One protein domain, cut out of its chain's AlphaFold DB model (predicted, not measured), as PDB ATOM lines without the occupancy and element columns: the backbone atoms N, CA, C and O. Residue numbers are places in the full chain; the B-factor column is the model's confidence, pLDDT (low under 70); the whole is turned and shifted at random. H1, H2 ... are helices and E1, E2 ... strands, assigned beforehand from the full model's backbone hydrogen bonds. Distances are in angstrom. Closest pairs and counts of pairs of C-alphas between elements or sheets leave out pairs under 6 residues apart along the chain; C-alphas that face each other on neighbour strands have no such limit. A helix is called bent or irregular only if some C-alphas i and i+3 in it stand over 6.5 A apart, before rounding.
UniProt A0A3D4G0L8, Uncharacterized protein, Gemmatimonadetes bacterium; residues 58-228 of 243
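Overview. This is residues 58 to 228 of the 243 residues of an uncharacterized protein of Gemmatimonadetes bacterium (UniProt A0A3D4G0L8). A small three-stranded sheet has one face covered by the helix H2, and H3 packs on H2 away from the sheet, running back the opposite way, while H1 crosses both helices. H4 and H5 pack on H3, and H6 and H7 reach outward from H5 to make the end of the longest axis far from the sheet. The printed part has 171 residues with seven named helices and three named strands, in the order H1 E1 E2 E3 H2 H3 H4 H5 H6 H7. The sheet is mixed, in the order E1 E3 E2, and the class is mostly helix. The whole is compact, with a radius of gyration of the C-alphas of 16.0 A and spans of 48 by 36 by 34 A.

Arrangement. H1, residues 58 to 77, touches H2, residues 114 to 132, with its residues 71 to 75 alone; the closest C-alphas, of Glu 71 and Val 122, are 7.1 A apart, and the lines are only just about perpendicular at 72 degrees. With residues 61 to 68 alone H1 touches H3, residues 147 to 169, about perpendicular at 76 degrees, closest at the C-alphas of Ile 64 and Asp 160, 6.7 A apart. E1, residues 82 to 88, is an edge strand parallel to the inner strand E3, residues 104 to 110; N 84 and O 105 are within hydrogen-bond range at 2.8 A, as are N 107 and O 84 at 3.1 A. E2, residues 99 to 101, is the other edge strand and forms an antiparallel hairpin with E3, with N 106 and O 99 at 2.8 A. H2 is on this sheet, making two layers, a sheet with a helix on one face, at a height over the sheet of 8.3 A. It lies over E1, E3 and E2 and runs slantwise to the strands, at 38 degrees to E1 on the local plane; its closest C-alphas to E3 are those of Ala 124 and Ala 105, 5.9 A apart. H2 is irregular, only just: C-alphas 115 and 118 are 6.7 A apart. H2 and H3 are a helical hairpin that touches at a shallow tilt of 29 degrees, opposite ways, closest at the C-alphas of Val 119 and Ile 158, 5.7 A apart. H3 touches H4, residues 175 to 185, about perpendicular at 74 degrees, with the C-alphas of Ala 159 and Ile 181 closest at 4.8 A. H5, residues 189 to 196, forms a helical hairpin with H4 at a steep tilt of 39 degrees, closest at the C-alphas of Ala 183 and Leu 189, 5.0 A apart. H5 only just touches H6, residues 202 to 211, with 3 pairs of C-alphas within 8 A, the closest those of Leu 194 and Arg 205 at 5.4 A. H5 also only just touches H7, residues 213 to 227, with 3 such pairs, the closest Pro 191 and Tyr 219 at 7.0 A. Every O i to N i+4 pair is within hydrogen-bond range in H3, H4, H5 and H6, against 14 of 16 in H1, 13 of 15 in H2 and 10 of 11 in H7.

Along the chain. H1 begins at C-alpha 58, (-52.208, -12.475, -46.104), and is 29.1 A long. E1 measures 19.1 A, E2 6.7 A and E3 20.1 A. H2 is 27.0 A long; H3, the longest helix, begins at C-alpha 147, (-24.247, -8.650, -32.901), and measures 32.1 A. H4 is 15.5 A, H5 10.4 A and H6 14.3 A long. H7, 22.0 A long, ends at C-alpha 227, (-31.287, -18.974, -57.923).

Size, cuts and confidence. The C-alphas farthest apart, of Pro 79 and Glu 214, are 48.2 A apart. The printed part has no cut. The link from H2 to H3, residues 133 to 146, is long. The mean pLDDT of the printed part is 95.3, and no printed residue is under 70.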
ATOM      1  N   PRO A  58     -51.406 -13.702 -46.161       75.88
ATOM      2  CA  PRO A  58     -52.208 -12.475 -46.104       75.88
ATOM      3  C   PRO A  58     -52.244 -11.812 -44.720       75.88
ATOM      4  O   PRO A  58     -52.157 -10.596 -44.617       75.88
ATOM      5  N   GLU A  59     -52.309 -12.602 -43.654       77.62
ATOM      6  CA  GLU A  59     -52.346 -12.122 -42.270       77.62
ATOM      7  C   GLU A  59     -51.055 -11.415 -41.829       77.62
ATOM      8  O   GLU A  59     -51.105 -10.505 -41.005       77.62
ATOM      9  N   ARG A  60     -49.902 -11.795 -42.393       85.75
ATOM     10  CA  ARG A  60     -48.609 -11.149 -42.118       85.75
ATOM     11  C   ARG A  60     -48.431  -9.871 -42.934       85.75
ATOM     12  O   ARG A  60     -47.704  -8.976 -42.531       85.75
ATOM     13  N   VAL A  61     -49.105  -9.756 -44.074       86.50
ATOM     14  CA  VAL A  61     -48.994  -8.581 -44.942       86.50
ATOM     15  C   VAL A  61     -49.502  -7.320 -44.248       86.50
ATOM     16  O   VAL A  61     -48.832  -6.289 -44.299       86.50
ATOM     17  N   ASP A  62     -50.645  -7.410 -43.570       85.38
ATOM     18  CA  ASP A  62     -51.234  -6.264 -42.877       85.38
ATOM     19  C   ASP A  62     -50.327  -5.766 -41.745       85.38
ATOM     20  O   ASP A  62     -50.124  -4.559 -41.602       85.38
ATOM     21  N   SER A  63     -49.729  -6.680 -40.971       89.00
ATOM     22  CA  SER A  63     -48.797  -6.288 -39.910       89.00
ATOM     23  C   SER A  63     -47.538  -5.634 -40.474       89.00
ATOM     24  O   SER A  63     -47.067  -4.661 -39.885       89.00
ATOM     25  N   ILE A  64     -47.031  -6.108 -41.622       93.31
ATOM     26  CA  ILE A  64     -45.865  -5.500 -42.271       93.31
ATOM     27  C   ILE A  64     -46.159  -4.074 -42.724       93.31
ATOM     28  O   ILE A  64     -45.380  -3.166 -42.444       93.31
ATOM     29  N   VAL A  65     -47.287  -3.862 -43.400       91.81
ATOM     30  CA  VAL A  65     -47.660  -2.538 -43.917       91.81
ATOM     31  C   VAL A  65     -47.783  -1.519 -42.786       91.81
ATOM     32  O   VAL A  65     -47.263  -0.414 -42.911       91.81
ATOM     33  N   VAL A  66     -48.394  -1.901 -41.658       91.75
ATOM     34  CA  VAL A  66     -48.574  -1.000 -40.511       91.75
ATOM     35  C   VAL A  66     -47.241  -0.494 -39.961       91.75
ATOM     36  O   VAL A  66     -47.093   0.713 -39.756       91.75
ATOM     37  N   TRP A  67     -46.269  -1.379 -39.714       94.75
ATOM     38  CA  TRP A  67     -44.984  -0.926 -39.174       94.75
ATOM     39  C   TRP A  67     -44.142  -0.211 -40.232       94.75
ATOM     40  O   TRP A  67     -43.489   0.779 -39.910       94.75
ATOM     41  N   LEU A  68     -44.186  -0.664 -41.490       95.94
ATOM     42  CA  LEU A  68     -43.391  -0.085 -42.573       95.94
ATOM     43  C   LEU A  68     -43.813   1.354 -42.868       95.94
ATOM     44  O   LEU A  68     -42.959   2.207 -43.109       95.94
ATOM     45  N   GLU A  69     -45.115   1.640 -42.822       94.69
ATOM     46  CA  GLU A  69     -45.629   3.003 -42.960       94.69
ATOM     47  C   GLU A  69     -45.157   3.904 -41.821       94.69
ATOM     48  O   GLU A  69     -44.660   4.996 -42.085       94.69
ATOM     49  N   ALA A  70     -45.261   3.446 -40.568       96.25
ATOM     50  CA  ALA A  70     -44.809   4.217 -39.411       96.25
ATOM     51  C   ALA A  70     -43.305   4.530 -39.480       96.25
ATOM     52  O   ALA A  70     -42.888   5.660 -39.227       96.25
ATOM     53  N   GLU A  71     -42.503   3.540 -39.870       97.25
ATOM     54  CA  GLU A  71     -41.054   3.670 -40.005       97.25
ATOM     55  C   GLU A  71     -40.670   4.593 -41.169       97.25
ATOM     56  O   GLU A  71     -39.861   5.503 -41.001       97.25
ATOM     57  N   THR A  72     -41.332   4.454 -42.321       97.12
ATOM     58  CA  THR A  72     -41.118   5.341 -43.477       97.12
ATOM     59  C   THR A  72     -41.484   6.791 -43.155       97.12
ATOM     60  O   THR A  72     -40.761   7.704 -43.551       97.12
ATOM     61  N   ILE A  73     -42.584   7.021 -42.426       97.69
ATOM     62  CA  ILE A  73     -42.989   8.364 -41.987       97.69
ATOM     63  C   ILE A  73     -41.914   8.969 -41.083       97.69
ATOM     64  O   ILE A  73     -41.519  10.111 -41.298       97.69
ATOM     65  N   ASN A  74     -41.397   8.218 -40.110       97.81
ATOM     66  CA  ASN A  74     -40.357   8.737 -39.228       97.81
ATOM     67  C   ASN A  74     -39.067   9.070 -39.978       97.81
ATOM     68  O   ASN A  74     -38.552  10.170 -39.807       97.81
ATOM     69  N   ILE A  75     -38.617   8.193 -40.876       98.00
ATOM     70  CA  ILE A  75     -37.447   8.447 -41.729       98.00
ATOM     71  C   ILE A  75     -37.603   9.741 -42.544       98.00
ATOM     72  O   ILE A  75     -36.624  10.445 -42.785       98.00
ATOM     73  N   GLN A  76     -38.823  10.062 -42.980       97.00
ATOM     74  CA  GLN A  76     -39.103  11.253 -43.786       97.00
ATOM     75  C   GLN A  76     -39.294  12.528 -42.956       97.00
ATOM     76  O   GLN A  76     -38.997  13.618 -43.450       97.00
ATOM     77  N   GLU A  77     -39.829  12.414 -41.741       97.56
ATOM     78  CA  GLU A  77     -40.326  13.559 -40.970       97.56
ATOM     79  C   GLU A  77     -39.495  13.897 -39.723       97.56
ATOM     80  O   GLU A  77     -39.574  15.034 -39.256       97.56
ATOM     81  N   ASP A  78     -38.707  12.965 -39.175       97.69
ATOM     82  CA  ASP A  78     -37.904  13.190 -37.967       97.69
ATOM     83  C   ASP A  78     -36.614  13.966 -38.298       97.69
ATOM     84  O   ASP A  78     -35.723  13.444 -38.965       97.69
ATOM     85  N   PRO A  79     -36.463  15.220 -37.825       97.31
ATOM     86  CA  PRO A  79     -35.294  16.035 -38.133       97.31
ATOM     87  C   PRO A  79     -34.077  15.712 -37.250       97.31
ATOM     88  O   PRO A  79     -33.060  16.396 -37.360       97.31
ATOM     89  N   THR A  80     -34.184  14.760 -36.316       97.75
ATOM     90  CA  THR A  80     -33.107  14.432 -35.361       97.75
ATOM     91  C   THR A  80     -32.019  13.539 -35.945       97.75
ATOM     92  O   THR A  80     -30.995  13.341 -35.293       97.75
ATOM     93  N   PHE A  81     -32.230  13.010 -37.149       98.38
ATOM     94  CA  PHE A  81     -31.263  12.203 -37.872       98.38
ATOM     95  C   PHE A  81     -31.378  12.426 -39.383       98.38
ATOM     96  O   PHE A  81     -32.310  13.063 -39.872       98.38
ATOM     97  N   LEU A  82     -30.418  11.892 -40.136       98.19
ATOM     98  CA  LEU A  82     -30.427  11.922 -41.595       98.19
ATOM     99  C   LEU A  82     -30.121  10.539 -42.166       98.19
ATOM    100  O   LEU A  82     -29.107   9.930 -41.834       98.19
ATOM    101  N   ILE A  83     -30.947  10.081 -43.105       98.44
ATOM    102  CA  ILE A  83     -30.631   8.930 -43.955       98.44
ATOM    103  C   ILE A  83     -30.335   9.427 -45.365       98.44
ATOM    104  O   ILE A  83     -31.144  10.102 -46.001       98.44
ATOM    105  N   ARG A  84     -29.133   9.122 -45.853       98.19
ATOM    106  CA  ARG A  84     -28.628   9.589 -47.142       98.19
ATOM    107  C   ARG A  84     -28.403   8.426 -48.105       98.19
ATOM    108  O   ARG A  84     -27.377   7.748 -48.051       98.19
ATOM    109  N   ALA A  85     -29.304   8.291 -49.071       97.94
ATOM    110  CA  ALA A  85     -29.155   7.378 -50.197       97.94
ATOM    111  C   ALA A  85     -28.246   7.974 -51.292       97.94
ATOM    112  O   ALA A  85     -28.456   9.100 -51.757       97.94
ATOM    113  N   VAL A  86     -27.239   7.220 -51.739       97.81
ATOM    114  CA  VAL A  86     -26.315   7.625 -52.810       97.81
ATOM    115  C   VAL A  86     -26.440   6.669 -54.005       97.81
ATOM    116  O   VAL A  86     -26.161   5.481 -53.871       97.81
ATOM    117  N   PRO A  87     -26.825   7.141 -55.203       97.19
ATOM    118  CA  PRO A  87     -26.960   6.261 -56.358       97.19
ATOM    119  C   PRO A  87     -25.595   5.746 -56.837       97.19
ATOM    120  O   PRO A  87     -24.643   6.512 -57.001       97.19
ATOM    121  N   THR A  88     -25.524   4.457 -57.157       95.62
ATOM    122  CA  THR A  88     -24.376   3.776 -57.764       95.62
ATOM    123  C   THR A  88     -24.810   2.965 -58.990       95.62
ATOM    124  O   THR A  88     -25.990   2.877 -59.317       95.62
ATOM    125  N   ALA A  89     -23.850   2.414 -59.731       92.00
ATOM    126  CA  ALA A  89     -24.092   1.591 -60.922       92.00
ATOM    127  C   ALA A  89     -24.001   0.082 -60.647       92.00
ATOM    128  O   ALA A  89     -23.912  -0.702 -61.591       92.00
ATOM    129  N   ARG A  90     -23.914  -0.312 -59.374       89.62
ATOM    130  CA  ARG A  90     -23.684  -1.692 -58.955       89.62
ATOM    131  C   ARG A  90     -24.835  -2.186 -58.100       89.62
ATOM    132  O   ARG A  90     -25.332  -1.464 -57.241       89.62
ATOM    133  N   GLU A  91     -25.194  -3.439 -58.331       91.50
ATOM    134  CA  GLU A  91     -26.016  -4.216 -57.419       91.50
ATOM    135  C   GLU A  91     -25.268  -4.400 -56.084       91.50
ATOM    136  O   GLU A  91     -24.053  -4.605 -56.076       91.50
ATOM    137  N   THR A  92     -25.977  -4.295 -54.960       92.25
ATOM    138  CA  THR A  92     -25.387  -4.369 -53.620       92.25
ATOM    139  C   THR A  92     -26.376  -4.939 -52.605       92.25
ATOM    140  O   THR A  92     -27.588  -4.924 -52.815       92.25
ATOM    141  N   LEU A  93     -25.847  -5.434 -51.486       94.56
ATOM    142  CA  LEU A  93     -26.621  -5.738 -50.284       94.56
ATOM    143  C   LEU A  93     -26.604  -4.525 -49.334       94.56
ATOM    144  O   LEU A  93     -25.643  -3.748 -49.384       94.56
ATOM    145  N   PRO A  94     -27.623  -4.367 -48.468       94.56
ATOM    146  CA  PRO A  94     -27.748  -3.206 -47.579       94.56
ATOM    147  C   PRO A  94     -26.519  -2.966 -46.689       94.56
ATOM    148  O   PRO A  94     -26.003  -1.852 -46.633       94.56
ATOM    149  N   TRP A  95     -25.975  -4.022 -46.075       95.94
ATOM    150  CA  TRP A  95     -24.819  -3.925 -45.172       95.94
ATOM    151  C   TRP A  95     -23.497  -3.576 -45.858       95.94
ATOM    152  O   TRP A  95     -22.603  -3.046 -45.212       95.94
ATOM    153  N   LEU A  96     -23.343  -3.838 -47.160       95.12
ATOM    154  CA  LEU A  96     -22.052  -3.652 -47.842       95.12
ATOM    155  C   LEU A  96     -21.649  -2.182 -47.996       95.12
ATOM    156  O   LEU A  96     -20.487  -1.889 -48.262       95.12
ATOM    157  N   THR A  97     -22.612  -1.265 -47.901       95.12
ATOM    158  CA  THR A  97     -22.392   0.160 -48.187       95.12
ATOM    159  C   THR A  97     -22.882   1.075 -47.076       95.12
ATOM    160  O   THR A  97     -22.745   2.291 -47.203       95.12
ATOM    161  N   LEU A  98     -23.444   0.498 -46.009       98.06
ATOM    162  CA  LEU A  98     -23.906   1.250 -44.858       98.06
ATOM    163  C   LEU A  98     -22.708   1.891 -44.148       98.06
ATOM    164  O   LEU A  98     -21.738   1.225 -43.797       98.06
ATOM    165  N   SER A  99     -22.811   3.190 -43.904       98.06
ATOM    166  CA  SER A  99     -21.884   3.951 -43.077       98.06
ATOM    167  C   SER A  99     -22.679   4.859 -42.156       98.06
ATOM    168  O   SER A  99     -23.562   5.581 -42.621       98.06
ATOM    169  N   ILE A 100     -22.342   4.850 -40.869       98.44
ATOM    170  CA  ILE A 100     -22.983   5.675 -39.844       98.44
ATOM    171  C   ILE A 100     -21.939   6.612 -39.243       98.44
ATOM    172  O   ILE A 100     -20.884   6.171 -38.788       98.44
ATOM    173  N   GLU A 101     -22.248   7.905 -39.233       97.69
ATOM    174  CA  GLU A 101     -21.439   8.950 -38.614       97.69
ATOM    175  C   GLU A 101     -22.359   9.897 -37.834       97.69
ATOM    176  O   GLU A 101     -23.157  10.632 -38.413       97.69
ATOM    177  N   GLY A 102     -22.258   9.865 -36.503       96.56
ATOM    178  CA  GLY A 102     -23.105  10.674 -35.628       96.56
ATOM    179  C   GLY A 102     -24.590  10.333 -35.779       96.56
ATOM    180  O   GLY A 102     -25.004   9.211 -35.502       96.56
ATOM    181  N   ASP A 103     -25.372  11.323 -36.201       97.75
ATOM    182  CA  ASP A 103     -26.815  11.252 -36.454       97.75
ATOM    183  C   ASP A 103     -27.151  10.952 -37.926       97.75
ATOM    184  O   ASP A 103     -28.305  11.039 -38.337       97.75
ATOM    185  N   THR A 104     -26.146  10.623 -38.742       98.62
ATOM    186  CA  THR A 104     -26.314  10.407 -40.176       98.62
ATOM    187  C   THR A 104     -25.951   8.976 -40.553       98.62
ATOM    188  O   THR A 104     -24.822   8.531 -40.349       98.62
ATOM    189  N   ALA A 105     -26.888   8.268 -41.182       98.69
ATOM    190  CA  ALA A 105     -26.619   7.029 -41.898       98.69
ATOM    191  C   ALA A 105     -26.585   7.293 -43.405       98.69
ATOM    192  O   ALA A 105     -27.370   8.070 -43.946       98.69
ATOM    193  N   SER A 106     -25.677   6.636 -44.114       98.38
ATOM    194  CA  SER A 106     -25.590   6.707 -45.569       98.38
ATOM    195  C   SER A 106     -25.387   5.327 -46.168       98.38
ATOM    196  O   SER A 106     -24.753   4.471 -45.558       98.38
ATOM    197  N   PHE A 107     -25.928   5.112 -47.363       98.19
ATOM    198  CA  PHE A 107     -25.764   3.870 -48.113       98.19
ATOM    199  C   PHE A 107     -25.708   4.150 -49.611       98.19
ATOM    200  O   PHE A 107     -26.133   5.210 -50.082       98.19
ATOM    201  N   GLN A 108     -25.205   3.183 -50.377       97.75
ATOM    202  CA  GLN A 108     -25.279   3.217 -51.832       97.75
ATOM    203  C   GLN A 108     -26.381   2.284 -52.335       97.75
ATOM    204  O   GLN A 108     -26.576   1.200 -51.793       97.75
ATOM    205  N   TYR A 109     -27.084   2.687 -53.391       96.44
ATOM    206  CA  TYR A 109     -28.126   1.871 -54.018       96.44
ATOM    207  C   TYR A 109     -27.975   1.854 -55.537       96.44
ATOM    208  O   TYR A 109     -27.479   2.808 -56.140       96.44
ATOM    209  N   ASP A 110     -28.406   0.772 -56.179       96.00
ATOM    210  CA  ASP A 110     -28.387   0.686 -57.635       96.00
ATOM    211  C   ASP A 110     -29.383   1.683 -58.242       96.00
ATOM    212  O   ASP A 110     -30.599   1.544 -58.111       96.00
ATOM    213  N   ARG A 111     -28.869   2.677 -58.971       95.88
ATOM    214  CA  ARG A 111     -29.683   3.717 -59.614       95.88
ATOM    215  C   ARG A 111     -30.674   3.183 -60.646       95.88
ATOM    216  O   ARG A 111     -31.599   3.906 -61.005       95.88
ATOM    217  N   SER A 112     -30.458   1.974 -61.167       95.62
ATOM    218  CA  SER A 112     -31.401   1.326 -62.082       95.62
ATOM    219  C   SER A 112     -32.599   0.691 -61.364       95.62
ATOM    220  O   SER A 112     -33.598   0.400 -62.017       95.62
ATOM    221  N   HIS A 113     -32.534   0.572 -60.034       95.88
ATOM    222  CA  HIS A 113     -33.570   0.004 -59.172       95.88
ATOM    223  C   HIS A 113     -33.875   0.941 -57.986       95.88
ATOM    224  O   HIS A 113     -33.623   0.580 -56.840       95.88
ATOM    225  N   PRO A 114     -34.413   2.154 -58.216       95.00
ATOM    226  CA  PRO A 114     -34.685   3.107 -57.137       95.00
ATOM    227  C   PRO A 114     -35.706   2.596 -56.110       95.00
ATOM    228  O   PRO A 114     -35.666   3.031 -54.970       95.00
ATOM    229  N   ASP A 115     -36.573   1.644 -56.464       93.88
ATOM    230  CA  ASP A 115     -37.576   1.081 -55.547       93.88
ATOM    231  C   ASP A 115     -36.965   0.348 -54.336       93.88
ATOM    232  O   ASP A 115     -37.662   0.089 -53.355       93.88
ATOM    233  N   ILE A 116     -35.667   0.018 -54.374       96.38
ATOM    234  CA  ILE A 116     -34.978  -0.621 -53.243       96.38
ATOM    235  C   ILE A 116     -34.676   0.358 -52.106       96.38
ATOM    236  O   ILE A 116     -34.355  -0.094 -51.007       96.38
ATOM    237  N   THR A 117     -34.752   1.677 -52.346       96.81
ATOM    238  CA  THR A 117     -34.340   2.675 -51.349       96.81
ATOM    239  C   THR A 117     -35.146   2.550 -50.073       96.81
ATOM    240  O   THR A 117     -34.532   2.512 -49.025       96.81
ATOM    241  N   THR A 118     -36.464   2.336 -50.139       96.81
ATOM    242  CA  THR A 118     -37.297   2.162 -48.937       96.81
ATOM    243  C   THR A 118     -36.785   1.037 -48.034       96.81
ATOM    244  O   THR A 118     -36.759   1.169 -46.816       96.81
ATOM    245  N   VAL A 119     -36.338  -0.077 -48.621       98.00
ATOM    246  CA  VAL A 119     -35.811  -1.222 -47.864       98.00
ATOM    247  C   VAL A 119     -34.448  -0.895 -47.248       98.00
ATOM    248  O   VAL A 119     -34.169  -1.266 -46.109       98.00
ATOM    249  N   PHE A 120     -33.599  -0.186 -47.990       98.50
ATOM    250  CA  PHE A 120     -32.284   0.245 -47.515       98.50
ATOM    251  C   PHE A 120     -32.387   1.361 -46.468       98.50
ATOM    252  O   PHE A 120     -31.582   1.388 -45.540       98.50
ATOM    253  N   ASP A 121     -33.388   2.230 -46.579       98.56
ATOM    254  CA  ASP A 121     -33.711   3.265 -45.606       98.56
ATOM    255  C   ASP A 121     -34.092   2.616 -44.273       98.56
ATOM    256  O   ASP A 121     -33.496   2.958 -43.260       98.56
ATOM    257  N   VAL A 122     -34.981   1.611 -44.273       98.62
ATOM    258  CA  VAL A 122     -35.322   0.829 -43.066       98.62
ATOM    259  C   VAL A 122     -34.081   0.159 -42.467       98.62
ATOM    260  O   VAL A 122     -33.856   0.236 -41.262       98.62
ATOM    261  N   TYR A 123     -33.231  -0.459 -43.296       98.75
ATOM    262  CA  TYR A 123     -31.979  -1.057 -42.819       98.75
ATOM    263  C   TYR A 123     -31.093  -0.020 -42.111       98.75
ATOM    264  O   TYR A 123     -30.709  -0.191 -40.953       98.75
ATOM    265  N   ALA A 124     -30.797   1.086 -42.795       98.75
ATOM    266  CA  ALA A 124     -29.959   2.161 -42.279       98.75
ATOM    267  C   ALA A 124     -30.555   2.796 -41.015       98.75
ATOM    268  O   ALA A 124     -29.828   3.068 -40.059       98.75
ATOM    269  N   HIS A 125     -31.875   2.977 -40.998       98.69
ATOM    270  CA  HIS A 125     -32.632   3.529 -39.889       98.69
ATOM    271  C   HIS A 125     -32.474   2.693 -38.621       98.69
ATOM    272  O   HIS A 125     -32.074   3.227 -37.590       98.69
ATOM    273  N   LEU A 126     -32.699   1.379 -38.687       98.62
ATOM    274  CA  LEU A 126     -32.624   0.510 -37.509       98.62
ATOM    275  C   LEU A 126     -31.214   0.484 -36.899       98.62
ATOM    276  O   LEU A 126     -31.058   0.571 -35.677       98.62
ATOM    277  N   HIS A 127     -30.172   0.448 -37.733       98.62
ATOM    278  CA  HIS A 127     -28.790   0.531 -37.253       98.62
ATOM    279  C   HIS A 127     -28.447   1.913 -36.670       98.62
ATOM    280  O   HIS A 127     -27.732   2.006 -35.662       98.62
ATOM    281  N   LEU A 128     -28.985   2.989 -37.247       98.62
ATOM    282  CA  LEU A 128     -28.830   4.339 -36.711       98.62
ATOM    283  C   LEU A 128     -29.542   4.492 -35.364       98.62
ATOM    284  O   LEU A 128     -28.931   4.952 -34.404       98.62
ATOM    285  N   MET A 129     -30.782   4.009 -35.244       98.38
ATOM    286  CA  MET A 129     -31.542   4.016 -33.993       98.38
ATOM    287  C   MET A 129     -30.847   3.201 -32.903       98.38
ATOM    288  O   MET A 129     -30.815   3.631 -31.749       98.38
ATOM    289  N   LYS A 130     -30.196   2.079 -33.242       97.75
ATOM    290  CA  LYS A 130     -29.335   1.358 -32.290       97.75
ATOM    291  C   LYS A 130     -28.175   2.223 -31.803       97.75
ATOM    292  O   LYS A 130     -27.924   2.266 -30.601       97.75
ATOM    293  N   THR A 131     -27.503   2.926 -32.712       97.25
ATOM    294  CA  THR A 131     -26.378   3.822 -32.388       97.25
ATOM    295  C   THR A 131     -26.823   5.004 -31.523       97.25
ATOM    296  O   THR A 131     -26.119   5.396 -30.594       97.25
ATOM    297  N   MET A 132     -28.023   5.530 -31.776       97.38
ATOM    298  CA  MET A 132     -28.636   6.629 -31.024       97.38
ATOM    299  C   MET A 132     -29.314   6.184 -29.717       97.38
ATOM    300  O   MET A 132     -29.778   7.034 -28.960       97.38
ATOM    301  N   GLY A 133     -29.382   4.876 -29.434       96.88
ATOM    302  CA  GLY A 133     -30.024   4.339 -28.230       96.88
ATOM    303  C   GLY A 133     -31.555   4.423 -28.230       96.88
ATOM    304  O   GLY A 133     -32.141   4.522 -27.159       96.88
ATOM    305  N   ARG A 134     -32.177   4.401 -29.415       97.00
ATOM    306  CA  ARG A 134     -33.628   4.533 -29.658       97.00
ATOM    307  C   ARG A 134     -34.237   3.316 -30.365       97.00
ATOM    308  O   ARG A 134     -35.325   3.389 -30.925       97.00
ATOM    309  N   LEU A 135     -33.514   2.195 -30.425       97.44
ATOM    310  CA  LEU A 135     -33.972   1.008 -31.161       97.44
ATOM    311  C   LEU A 135     -35.278   0.431 -30.590       97.44
ATOM    312  O   LEU A 135     -36.071  -0.130 -31.337       97.44
ATOM    313  N   ASP A 136     -35.515   0.580 -29.291       97.12
ATOM    314  CA  ASP A 136     -36.729   0.132 -28.608       97.12
ATOM    315  C   ASP A 136     -38.009   0.808 -29.116       97.12
ATOM    316  O   ASP A 136     -39.081   0.216 -29.017       97.12
ATOM    317  N   GLU A 137     -37.909   1.991 -29.725       96.31
ATOM    318  CA  GLU A 137     -39.040   2.657 -30.384       96.31
ATOM    319  C   GLU A 137     -39.505   1.904 -31.650       96.31
ATOM    320  O   GLU A 137     -40.681   1.969 -32.009       96.31
ATOM    321  N   TRP A 138     -38.598   1.178 -32.316       95.88
ATOM    322  CA  TRP A 138     -38.801   0.645 -33.674       95.88
ATOM    323  C   TRP A 138     -38.763  -0.878 -33.761       95.88
ATOM    324  O   TRP A 138     -39.439  -1.478 -34.602       95.88
ATOM    325  N   LEU A 139     -37.989  -1.503 -32.876       95.69
ATOM    326  CA  LEU A 139     -37.834  -2.946 -32.764       95.69
ATOM    327  C   LEU A 139     -37.854  -3.380 -31.282       95.69
ATOM    328  O   LEU A 139     -36.869  -3.938 -30.786       95.69
ATOM    329  N   PRO A 140     -38.952  -3.104 -30.549       94.94
ATOM    330  CA  PRO A 140     -39.019  -3.280 -29.097       94.94
ATOM    331  C   PRO A 140     -38.754  -4.717 -28.644       94.94
ATOM    332  O   PRO A 140     -38.094  -4.927 -27.627       94.94
ATOM    333  N   GLU A 141     -39.209  -5.719 -29.401       94.31
ATOM    334  CA  GLU A 141     -39.046  -7.139 -29.060       94.31
ATOM    335  C   GLU A 141     -37.587  -7.611 -29.123       94.31
ATOM    336  O   GLU A 141     -37.271  -8.718 -28.677       94.31
ATOM    337  N   HIS A 142     -36.709  -6.818 -29.740       95.38
ATOM    338  CA  HIS A 142     -35.329  -7.187 -30.052       95.38
ATOM    339  C   HIS A 142     -34.328  -6.081 -29.693       95.38
ATOM    340  O   HIS A 142     -33.168  -6.146 -30.098       95.38
ATOM    341  N   ALA A 143     -34.753  -5.064 -28.939       92.81
ATOM    342  CA  ALA A 143     -33.930  -3.899 -28.617       92.81
ATOM    343  C   ALA A 143     -32.671  -4.254 -27.800       92.81
ATOM    344  O   ALA A 143     -31.628  -3.594 -27.912       92.81
ATOM    345  N   ASP A 144     -32.765  -5.317 -26.999       94.75
ATOM    346  CA  ASP A 144     -31.702  -5.863 -26.158       94.75
ATOM    347  C   ASP A 144     -30.714  -6.759 -26.922       94.75
ATOM    348  O   ASP A 144     -29.569  -6.903 -26.481       94.75
ATOM    349  N   LYS A 145     -31.108  -7.291 -28.089       96.44
ATOM    350  CA  LYS A 145     -30.229  -8.098 -28.944       96.44
ATOM    351  C   LYS A 145     -29.031  -7.286 -29.441       96.44
ATOM    352  O   LYS A 145     -29.064  -6.053 -29.577       96.44
ATOM    353  N   GLN A 146     -27.941  -7.999 -29.713       96.44
ATOM    354  CA  GLN A 146     -26.679  -7.444 -30.202       96.44
ATOM    355  C   GLN A 146     -26.038  -8.381 -31.228       96.44
ATOM    356  O   GLN A 146     -26.443  -9.536 -31.356       96.44
ATOM    357  N   GLY A 147     -25.036  -7.869 -31.950       96.31
ATOM    358  CA  GLY A 147     -24.247  -8.650 -32.901       96.31
ATOM    359  C   GLY A 147     -25.118  -9.381 -33.923       96.31
ATOM    360  O   GLY A 147     -26.076  -8.812 -34.453       96.31
ATOM    361  N   PHE A 148     -24.801 -10.653 -34.154       97.81
ATOM    362  CA  PHE A 148     -25.504 -11.502 -35.110       97.81
ATOM    363  C   PHE A 148     -27.006 -11.631 -34.828       97.81
ATOM    364  O   PHE A 148     -27.811 -11.621 -35.757       97.81
ATOM    365  N   GLU A 149     -27.408 -11.729 -33.557       97.75
ATOM    366  CA  GLU A 149     -28.822 -11.899 -33.217       97.75
ATOM    367  C   GLU A 149     -29.649 -10.679 -33.613       97.75
ATOM    368  O   GLU A 149     -30.741 -10.848 -34.142       97.75
ATOM    369  N   LEU A 150     -29.134  -9.466 -33.385       98.12
ATOM    370  CA  LEU A 150     -29.802  -8.243 -33.830       98.12
ATOM    371  C   LEU A 150     -29.822  -8.161 -35.358       98.12
ATOM    372  O   LEU A 150     -30.862  -7.860 -35.939       98.12
ATOM    373  N   GLU A 151     -28.691  -8.458 -35.998       98.31
ATOM    374  CA  GLU A 151     -28.579  -8.429 -37.453       98.31
ATOM    375  C   GLU A 151     -29.603  -9.354 -38.117       98.31
ATOM    376  O   GLU A 151     -30.269  -8.949 -39.068       98.31
ATOM    377  N   ARG A 152     -29.794 -10.567 -37.588       98.25
ATOM    378  CA  ARG A 152     -30.815 -11.498 -38.077       98.25
ATOM    379  C   ARG A 152     -32.204 -10.866 -38.075       98.25
ATOM    380  O   ARG A 152     -32.910 -10.974 -39.075       98.25
ATOM    381  N   GLU A 153     -32.594 -10.200 -36.990       98.25
ATOM    382  CA  GLU A 153     -33.927  -9.593 -36.895       98.25
ATOM    383  C   GLU A 153     -34.075  -8.375 -37.815       98.25
ATOM    384  O   GLU A 153     -35.112  -8.206 -38.457       98.25
ATOM    385  N   VAL A 154     -33.031  -7.547 -37.932       98.50
ATOM    386  CA  VAL A 154     -33.020  -6.409 -38.863       98.50
ATOM    387  C   VAL A 154     -33.136  -6.903 -40.307       98.50
ATOM    388  O   VAL A 154     -33.949  -6.383 -41.073       98.50
ATOM    389  N   VAL A 155     -32.382  -7.942 -40.682       98.38
ATOM    390  CA  VAL A 155     -32.421  -8.510 -42.035       98.38
ATOM    391  C   VAL A 155     -33.756  -9.202 -42.319       98.38
ATOM    392  O   VAL A 155     -34.302  -9.038 -43.411       98.38
ATOM    393  N   ALA A 156     -34.335  -9.910 -41.347       97.94
ATOM    394  CA  ALA A 156     -35.686 -10.455 -41.474       97.94
ATOM    395  C   ALA A 156     -36.710  -9.336 -41.727       97.94
ATOM    396  O   ALA A 156     -37.541  -9.438 -42.628       97.94
ATOM    397  N   ARG A 157     -36.599  -8.217 -41.003       97.19
ATOM    398  CA  ARG A 157     -37.500  -7.069 -41.147       97.19
ATOM    399  C   ARG A 157     -37.417  -6.403 -42.520       97.19
ATOM    400  O   ARG A 157     -38.446  -6.053 -43.098       97.19
ATOM    401  N   ILE A 158     -36.223  -6.269 -43.094       97.88
ATOM    402  CA  ILE A 158     -36.086  -5.719 -44.452       97.88
ATOM    403  C   ILE A 158     -36.480  -6.727 -45.542       97.88
ATOM    404  O   ILE A 158     -36.965  -6.319 -46.600       97.88
ATOM    405  N   ALA A 159     -36.349  -8.034 -45.286       97.94
ATOM    406  CA  ALA A 159     -36.912  -9.065 -46.156       97.94
ATOM    407  C   ALA A 159     -38.447  -8.952 -46.201       97.94
ATOM    408  O   ALA A 159     -39.032  -9.015 -47.281       97.94
ATOM    409  N   ASP A 160     -39.089  -8.682 -45.063       96.44
ATOM    410  CA  ASP A 160     -40.528  -8.415 -44.975       96.44
ATOM    411  C   ASP A 160     -40.931  -7.154 -45.750       96.44
ATOM    412  O   ASP A 160     -41.882  -7.186 -46.536       96.44
ATOM    413  N   ALA A 161     -40.185  -6.054 -45.611       96.69
ATOM    414  CA  ALA A 161     -40.439  -4.842 -46.394       96.69
ATOM    415  C   ALA A 161     -40.347  -5.106 -47.908       96.69
ATOM    416  O   ALA A 161     -41.224  -4.695 -48.678       96.69
ATOM    417  N   TRP A 162     -39.318  -5.842 -48.348       97.38
ATOM    418  CA  TRP A 162     -39.164  -6.182 -49.762       97.38
ATOM    419  C   TRP A 162     -40.252  -7.144 -50.257       97.38
ATOM    420  O   TRP A 162     -40.741  -6.987 -51.379       97.38
ATOM    421  N   LEU A 163     -40.697  -8.091 -49.418       95.81
ATOM    422  CA  LEU A 163     -41.813  -8.994 -49.714       95.81
ATOM    423  C   LEU A 163     -43.064  -8.200 -50.100       95.81
ATOM    424  O   LEU A 163     -43.707  -8.514 -51.104       95.81
ATOM    425  N   ILE A 164     -43.371  -7.135 -49.358       94.12
ATOM    426  CA  ILE A 164     -44.501  -6.247 -49.652       94.12
ATOM    427  C   ILE A 164     -44.278  -5.447 -50.934       94.12
ATOM    428  O   ILE A 164     -45.168  -5.411 -51.793       94.12
ATOM    429  N   GLY A 165     -43.090  -4.863 -51.108       94.00
ATOM    430  CA  GLY A 165     -42.731  -4.147 -52.335       94.00
ATOM    431  C   GLY A 165     -42.957  -5.006 -53.583       94.00
ATOM    432  O   GLY A 165     -43.619  -4.584 -54.537       94.00
ATOM    433  N   ARG A 166     -42.503  -6.261 -53.547       94.56
ATOM    434  CA  ARG A 166     -42.633  -7.220 -54.652       94.56
ATOM    435  C   ARG A 166     -44.061  -7.730 -54.832       94.56
ATOM    436  O   ARG A 166     -44.587  -7.698 -55.948       94.56
ATOM    437  N   ALA A 167     -44.703  -8.190 -53.761       92.94
ATOM    438  CA  ALA A 167     -45.975  -8.901 -53.854       92.94
ATOM    439  C   ALA A 167     -47.186  -7.967 -54.017       92.94
ATOM    440  O   ALA A 167     -48.083  -8.268 -54.813       92.94
ATOM    441  N   ALA A 168     -47.210  -6.835 -53.307       90.62
ATOM    442  CA  ALA A 168     -48.329  -5.889 -53.313       90.62
ATOM    443  C   ALA A 168     -48.117  -4.770 -54.341       90.62
ATOM    444  O   ALA A 168     -48.974  -4.520 -55.190       90.62
ATOM    445  N   PHE A 169     -46.941  -4.138 -54.321       90.19
ATOM    446  CA  PHE A 169     -46.682  -2.922 -55.099       90.19
ATOM    447  C   PHE A 169     -46.025  -3.178 -56.458       90.19
ATOM    448  O   PHE A 169     -46.034  -2.303 -57.319       90.19
ATOM    449  N   GLY A 170     -45.573  -4.408 -56.718       90.38
ATOM    450  CA  GLY A 170     -45.023  -4.793 -58.019       90.38
ATOM    451  C   GLY A 170     -43.658  -4.175 -58.307       90.38
ATOM    452  O   GLY A 170     -43.350  -3.948 -59.476       90.38
ATOM    453  N   ALA A 171     -42.862  -3.921 -57.263       94.38
ATOM    454  CA  ALA A 171     -41.471  -3.512 -57.406       94.38
ATOM    455  C   ALA A 171     -40.733  -4.475 -58.361       94.38
ATOM    456  O   ALA A 171     -40.988  -5.690 -58.315       94.38
ATOM    457  N   PRO A 172     -39.844  -3.984 -59.242       95.06
ATOM    458  CA  PRO A 172     -39.034  -4.835 -60.107       95.06
ATOM    459  C   PRO A 172     -38.206  -5.848 -59.308       95.06
ATOM    460  O   PRO A 172     -37.932  -5.653 -58.127       95.06
ATOM    461  N   ALA A 173     -37.821  -6.954 -59.946       95.38
ATOM    462  CA  ALA A 173     -36.957  -7.936 -59.299       95.38
ATOM    463  C   ALA A 173     -35.596  -7.311 -58.997       95.38
ATOM    464  O   ALA A 173     -34.998  -6.698 -59.877       95.38
ATOM    465  N   TYR A 174     -35.107  -7.511 -57.778       96.44
ATOM    466  CA  TYR A 174     -33.768  -7.101 -57.382       96.44
ATOM    467  C   TYR A 174     -33.103  -8.280 -56.692       96.44
ATOM    468  O   TYR A 174     -33.524  -8.681 -55.607       96.44
ATOM    469  N   GLY A 175     -32.107  -8.872 -57.354       95.19
ATOM    470  CA  GLY A 175     -31.551 -10.176 -56.988       95.19
ATOM    471  C   GLY A 175     -31.203 -10.309 -55.499       95.19
ATOM    472  O   GLY A 175     -31.695 -11.240 -54.872       95.19
ATOM    473  N   PRO A 176     -30.423  -9.389 -54.908       95.88
ATOM    474  CA  PRO A 176     -29.991  -9.487 -53.521       95.88
ATOM    475  C   PRO A 176     -31.142  -9.466 -52.516       95.88
ATOM    476  O   PRO A 176     -31.125 -10.220 -51.550       95.88
ATOM    477  N   LEU A 177     -32.156  -8.627 -52.739       97.62
ATOM    478  CA  LEU A 177     -33.301  -8.560 -51.836       97.62
ATOM    479  C   LEU A 177     -34.285  -9.720 -52.083       97.62
ATOM    480  O   LEU A 177     -34.841 -10.252 -51.126       97.62
ATOM    481  N   ASP A 178     -34.469 -10.167 -53.335       97.56
ATOM    482  CA  ASP A 178     -35.243 -11.383 -53.638       97.56
ATOM    483  C   ASP A 178     -34.591 -12.605 -52.952       97.56
ATOM    484  O   ASP A 178     -35.286 -13.423 -52.354       97.56
ATOM    485  N   GLU A 179     -33.261 -12.701 -52.943       97.56
ATOM    486  CA  GLU A 179     -32.538 -13.743 -52.205       97.56
ATOM    487  C   GLU A 179     -32.806 -13.715 -50.700       97.56
ATOM    488  O   GLU A 179     -33.020 -14.775 -50.107       97.56
ATOM    489  N   LEU A 180     -32.856 -12.524 -50.097       97.62
ATOM    490  CA  LEU A 180     -33.195 -12.357 -48.684       97.62
ATOM    491  C   LEU A 180     -34.624 -12.800 -48.368       97.62
ATOM    492  O   LEU A 180     -34.815 -13.530 -47.399       97.62
ATOM    493  N   ILE A 181     -35.613 -12.430 -49.194       97.00
ATOM    494  CA  ILE A 181     -37.002 -12.888 -49.006       97.00
ATOM    495  C   ILE A 181     -37.051 -14.414 -48.980       97.00
ATOM    496  O   ILE A 181     -37.603 -15.006 -48.055       97.00
ATOM    497  N   TYR A 182     -36.498 -15.064 -50.006       97.69
ATOM    498  CA  TYR A 182     -36.592 -16.518 -50.122       97.69
ATOM    499  C   TYR A 182     -35.817 -17.223 -49.012       97.69
ATOM    500  O   TYR A 182     -36.280 -18.252 -48.524       97.69
ATOM    501  N   ALA A 183     -34.661 -16.691 -48.604       97.56
ATOM    502  CA  ALA A 183     -33.912 -17.234 -47.480       97.56
ATOM    503  C   ALA A 183     -34.711 -17.111 -46.176       97.56
ATOM    504  O   ALA A 183     -34.785 -18.085 -45.429       97.56
ATOM    505  N   ASN A 184     -35.361 -15.968 -45.939       97.06
ATOM    506  CA  ASN A 184     -36.213 -15.754 -44.772       97.06
ATOM    507  C   ASN A 184     -37.401 -16.734 -44.751       97.06
ATOM    508  O   ASN A 184     -37.569 -17.480 -43.789       97.06
ATOM    509  N   GLU A 185     -38.159 -16.832 -45.849       95.62
ATOM    510  CA  GLU A 185     -39.327 -17.724 -45.923       95.62
ATOM    511  C   GLU A 185     -38.968 -19.214 -45.848       95.62
ATOM    512  O   GLU A 185     -39.772 -20.023 -45.385       95.62
ATOM    513  N   ALA A 186     -37.780 -19.602 -46.314       95.69
ATOM    514  CA  ALA A 186     -37.333 -20.992 -46.297       95.69
ATOM    515  C   ALA A 186     -36.619 -21.399 -44.994       95.69
ATOM    516  O   ALA A 186     -36.203 -22.552 -44.878       95.69
ATOM    517  N   GLY A 187     -36.461 -20.484 -44.030       95.38
ATOM    518  CA  GLY A 187     -35.721 -20.744 -42.788       95.38
ATOM    519  C   GLY A 187     -34.200 -20.816 -42.975       95.38
ATOM    520  O   GLY A 187     -33.503 -21.392 -42.146       95.38
ATOM    521  N   TYR A 188     -33.683 -20.235 -44.058       97.06
ATOM    522  CA  TYR A 188     -32.261 -20.185 -44.400       97.06
ATOM    523  C   TYR A 188     -31.628 -18.803 -44.172       97.06
ATOM    524  O   TYR A 188     -30.565 -18.520 -44.725       97.06
ATOM    525  N   LEU A 189     -32.243 -17.933 -43.366       96.88
ATOM    526  CA  LEU A 189     -31.687 -16.607 -43.088       96.88
ATOM    527  C   LEU A 189     -30.352 -16.677 -42.327       96.88
ATOM    528  O   LEU A 189     -29.385 -16.033 -42.728       96.88
ATOM    529  N   ASP A 190     -30.267 -17.509 -41.289       96.62
ATOM    530  CA  ASP A 190     -29.032 -17.716 -40.520       96.62
ATOM    531  C   ASP A 190     -27.873 -18.201 -41.408       96.62
ATOM    532  O   ASP A 190     -26.844 -17.520 -41.455       96.62
ATOM    533  N   PRO A 191     -28.003 -19.306 -42.178       96.31
ATOM    534  CA  PRO A 191     -26.929 -19.729 -43.069       96.31
ATOM    535  C   PRO A 191     -26.632 -18.702 -44.162       96.31
ATOM    536  O   PRO A 191     -25.473 -18.554 -44.539       96.31
ATOM    537  N   PHE A 192     -27.627 -17.948 -44.643       96.88
ATOM    538  CA  PHE A 192     -27.373 -16.856 -45.579       96.88
ATOM    539  C   PHE A 192     -26.410 -15.826 -44.982       96.88
ATOM    540  O   PHE A 192     -25.399 -15.498 -45.604       96.88
ATOM    541  N   LEU A 193     -26.694 -15.334 -43.776       97.12
ATOM    542  CA  LEU A 193     -25.880 -14.310 -43.123       97.12
ATOM    543  C   LEU A 193     -24.503 -14.844 -42.719       97.12
ATOM    544  O   LEU A 193     -23.497 -14.203 -43.011       97.12
ATOM    545  N   LEU A 194     -24.434 -16.039 -42.129       96.25
ATOM    546  CA  LEU A 194     -23.176 -16.642 -41.671       96.25
ATOM    547  C   LEU A 194     -22.249 -17.060 -42.822       96.25
ATOM    548  O   LEU A 194     -21.030 -17.145 -42.647       96.25
ATOM    549  N   VAL A 195     -22.796 -17.316 -44.012       94.75
ATOM    550  CA  VAL A 195     -21.997 -17.554 -45.219       94.75
ATOM    551  C   VAL A 195     -21.592 -16.234 -45.875       94.75
ATOM    552  O   VAL A 195     -20.421 -16.068 -46.215       94.75
ATOM    553  N   ALA A 196     -22.512 -15.277 -46.006       95.44
ATOM    554  CA  ALA A 196     -22.247 -13.993 -46.656       95.44
ATOM    555  C   ALA A 196     -21.323 -13.066 -45.847       95.44
ATOM    556  O   ALA A 196     -20.625 -12.243 -46.437       95.44
ATOM    557  N   ARG A 197     -21.343 -13.178 -44.513       95.44
ATOM    558  CA  ARG A 197     -20.674 -12.273 -43.558       95.44
ATOM    559  C   ARG A 197     -19.846 -13.041 -42.525       95.44
ATOM    560  O   ARG A 197     -19.758 -12.652 -41.366       95.44
ATOM    561  N   ALA A 198     -19.215 -14.133 -42.956       93.00
ATOM    562  CA  ALA A 198     -18.407 -14.992 -42.089       93.00
ATOM    563  C   ALA A 198     -17.283 -14.242 -41.346       93.00
ATOM    564  O   ALA A 198     -16.933 -14.614 -40.232       93.00
ATOM    565  N   GLU A 199     -16.718 -13.193 -41.955       93.19
ATOM    566  CA  GLU A 199     -15.664 -12.372 -41.338       93.19
ATOM    567  C   GLU A 199     -16.193 -11.445 -40.236       93.19
ATOM    568  O   GLU A 199     -15.455 -11.106 -39.316       93.19
ATOM    569  N   GLU A 200     -17.461 -11.043 -40.319       95.00
ATOM    570  CA  GLU A 200     -18.093 -10.139 -39.358       95.00
ATOM    571  C   GLU A 200     -18.654 -10.887 -38.143       95.00
ATOM    572  O   GLU A 200     -18.609 -10.370 -37.029       95.00
ATOM    573  N   PHE A 201     -19.107 -12.127 -38.349       96.62
ATOM    574  CA  PHE A 201     -19.651 -13.004 -37.308       96.62
ATOM    575  C   PHE A 201     -18.842 -14.309 -37.185       96.62
ATOM    576  O   PHE A 201     -19.376 -15.401 -37.413       96.62
ATOM    577  N   PRO A 202     -17.526 -14.239 -36.894       95.94
ATOM    578  CA  PRO A 202     -16.655 -15.411 -36.930       95.94
ATOM    579  C   PRO A 202     -16.974 -16.418 -35.819       95.94
ATOM    580  O   PRO A 202     -16.832 -17.625 -36.026       95.94
ATOM    581  N   GLU A 203     -17.411 -15.948 -34.647       96.25
ATOM    582  CA  GLU A 203     -17.738 -16.809 -33.508       96.25
ATOM    583  C   GLU A 203     -19.028 -17.591 -33.763       96.25
ATOM    584  O   GLU A 203     -19.062 -18.814 -33.599       96.25
ATOM    585  N   GLU A 204     -20.067 -16.908 -34.239       96.62
ATOM    586  CA  GLU A 204     -21.354 -17.499 -34.594       96.62
ATOM    587  C   GLU A 204     -21.213 -18.432 -35.790       96.62
ATOM    588  O   GLU A 204     -21.784 -19.525 -35.792       96.62
ATOM    589  N   ARG A 205     -20.378 -18.064 -36.770       94.44
ATOM    590  CA  ARG A 205     -20.068 -18.946 -37.892       94.44
ATOM    591  C   ARG A 205     -19.373 -20.222 -37.422       94.44
ATOM    592  O   ARG A 205     -19.783 -21.313 -37.812       94.44
ATOM    593  N   ALA A 206     -18.361 -20.110 -36.564       94.25
ATOM    594  CA  ALA A 206     -17.661 -21.272 -36.024       94.25
ATOM    595  C   ALA A 206     -18.562 -22.144 -35.130       94.25
ATOM    596  O   ALA A 206     -18.397 -23.365 -35.082       94.25
ATOM    597  N   ALA A 207     -19.511 -21.548 -34.402       93.75
ATOM    598  CA  ALA A 207     -20.520 -22.291 -33.653       93.75
ATOM    599  C   ALA A 207     -21.461 -23.056 -34.594       93.75
ATOM    600  O   ALA A 207     -21.629 -24.265 -34.437       93.75
ATOM    601  N   TRP A 208     -21.987 -22.387 -35.621       93.19
ATOM    602  CA  TRP A 208     -22.865 -23.005 -36.610       93.19
ATOM    603  C   TRP A 208     -22.180 -24.151 -37.372       93.19
ATOM    604  O   TRP A 208     -22.754 -25.233 -37.473       93.19
ATOM    605  N   ASP A 209     -20.925 -23.985 -37.803       91.00
ATOM    606  CA  ASP A 209     -20.173 -25.050 -38.486       91.00
ATOM    607  C   ASP A 209     -19.961 -26.292 -37.593       91.00
ATOM    608  O   ASP A 209     -19.907 -27.413 -38.099       91.00
ATOM    609  N   ARG A 210     -19.852 -26.125 -36.265       90.81
ATOM    610  CA  ARG A 210     -19.725 -27.254 -35.323       90.81
ATOM    611  C   ARG A 210     -21.042 -27.986 -35.111       90.81
ATOM    612  O   ARG A 210     -21.052 -29.215 -35.097       90.81
ATOM    613  N   ASP A 211     -22.124 -27.238 -34.932       89.38
ATOM    614  CA  ASP A 211     -23.406 -27.794 -34.496       89.38
ATOM    615  C   ASP A 211     -24.267 -28.270 -35.674       89.38
ATOM    616  O   ASP A 211     -25.159 -29.102 -35.501       89.38
ATOM    617  N   ARG A 212     -24.025 -27.725 -36.874       85.50
ATOM    618  CA  ARG A 212     -24.920 -27.811 -38.036       85.50
ATOM    619  C   ARG A 212     -24.162 -27.986 -39.356       85.50
ATOM    620  O   ARG A 212     -24.599 -27.511 -40.398       85.50
ATOM    621  N   ALA A 213     -23.044 -28.715 -39.337       73.44
ATOM    622  CA  ALA A 213     -22.190 -28.929 -40.513       73.44
ATOM    623  C   ALA A 213     -22.949 -29.426 -41.765       73.44
ATOM    624  O   ALA A 213     -22.622 -29.052 -42.890       73.44
ATOM    625  N   GLU A 214     -23.981 -30.254 -41.579       81.00
ATOM    626  CA  GLU A 214     -24.804 -30.792 -42.671       81.00
ATOM    627  C   GLU A 214     -25.772 -29.749 -43.270       81.00
ATOM    628  O   GLU A 214     -26.180 -29.874 -44.429       81.00
ATOM    629  N   GLU A 215     -26.105 -28.686 -42.526       88.88
ATOM    630  CA  GLU A 215     -27.008 -27.623 -42.985       88.88
ATOM    631  C   GLU A 215     -26.385 -26.780 -44.104       88.88
ATOM    632  O   GLU A 215     -27.120 -26.256 -44.940       88.88
ATOM    633  N   LEU A 216     -25.050 -26.687 -44.188       90.06
ATOM    634  CA  LEU A 216     -24.381 -25.915 -45.239       90.06
ATOM    635  C   LEU A 216     -24.651 -26.481 -46.633       90.06
ATOM    636  O   LEU A 216     -25.024 -25.738 -47.540       90.06
ATOM    637  N   GLU A 217     -24.484 -27.787 -46.826       92.19
ATOM    638  CA  GLU A 217     -24.729 -28.392 -48.137       92.19
ATOM    639  C   GLU A 217     -26.221 -28.425 -48.480       92.19
ATOM    640  O   GLU A 217     -26.581 -28.228 -49.644       92.19
ATOM    641  N   ALA A 218     -27.104 -28.578 -47.484       94.94
ATOM    642  CA  ALA A 218     -28.546 -28.435 -47.682       94.94
ATOM    643  C   ALA A 218     -28.912 -27.013 -48.143       94.94
ATOM    644  O   ALA A 218     -29.588 -26.853 -49.165       94.94
ATOM    645  N   TYR A 219     -28.391 -25.989 -47.460       95.94
ATOM    646  CA  TYR A 219     -28.554 -24.582 -47.821       95.94
ATOM    647  C   TYR A 219     -28.033 -24.295 -49.232       95.94
ATOM    648  O   TYR A 219     -28.765 -23.753 -50.059       95.94
ATOM    649  N   ARG A 220     -26.802 -24.708 -49.558       95.69
ATOM    650  CA  ARG A 220     -26.209 -24.496 -50.891       95.69
ATOM    651  C   ARG A 220     -27.002 -25.197 -51.987       95.69
ATOM    652  O   ARG A 220     -27.243 -24.610 -53.041       95.69
ATOM    653  N   THR A 221     -27.426 -26.436 -51.743       96.50
ATOM    654  CA  THR A 221     -28.252 -27.203 -52.686       96.50
ATOM    655  C   THR A 221     -29.584 -26.505 -52.933       96.50
ATOM    656  O   THR A 221     -29.989 -26.340 -54.085       96.50
ATOM    657  N   TRP A 222     -30.244 -26.047 -51.867       97.38
ATOM    658  CA  TRP A 222     -31.468 -25.262 -51.973       97.38
ATOM    659  C   TRP A 222     -31.233 -23.959 -52.748       97.38
ATOM    660  O   TRP A 222     -31.975 -23.673 -53.686       97.38
ATOM    661  N   PHE A 223     -30.174 -23.217 -52.426       97.62
ATOM    662  CA  PHE A 223     -29.887 -21.919 -53.029       97.62
ATOM    663  C   PHE A 223     -29.637 -22.035 -54.534       97.62
ATOM    664  O   PHE A 223     -30.250 -21.312 -55.319       97.62
ATOM    665  N   ARG A 224     -28.808 -22.998 -54.959       97.00
ATOM    666  CA  ARG A 224     -28.553 -23.261 -56.385       97.00
ATOM    667  C   ARG A 224     -29.823 -23.656 -57.124       97.00
ATOM    668  O   ARG A 224     -30.046 -23.192 -58.233       97.00
ATOM    669  N   ARG A 225     -30.676 -24.481 -56.511       97.19
ATOM    670  CA  ARG A 225     -31.961 -24.868 -57.106       97.19
ATOM    671  C   ARG A 225     -32.871 -23.653 -57.330       97.19
ATOM    672  O   ARG A 225     -33.562 -23.606 -58.342       97.19
ATOM    673  N   VAL A 226     -32.890 -22.696 -56.398       97.25
ATOM    674  CA  VAL A 226     -33.779 -21.522 -56.454       97.25
ATOM    675  C   VAL A 226     -33.214 -20.395 -57.324       97.25
ATOM    676  O   VAL A 226     -33.979 -19.752 -58.038       97.25
ATOM    677  N   PHE A 227     -31.902 -20.156 -57.302       96.00
ATOM    678  CA  PHE A 227     -31.287 -18.974 -57.923       96.00
ATOM    679  C   PHE A 227     -30.313 -19.277 -59.063       96.00
ATOM    680  O   PHE A 227     -29.818 -18.340 -59.685       96.00
ATOM    681  N   ASP A 228     -30.035 -20.555 -59.337       94.25
ATOM    682  CA  ASP A 228     -29.090 -21.004 -60.370       94.25
ATOM    683  C   ASP A 228     -27.681 -20.393 -60.215       94.25
ATOM    684  O   ASP A 228     -26.977 -20.097 -61.178       94.25
TER     685      ASP A 228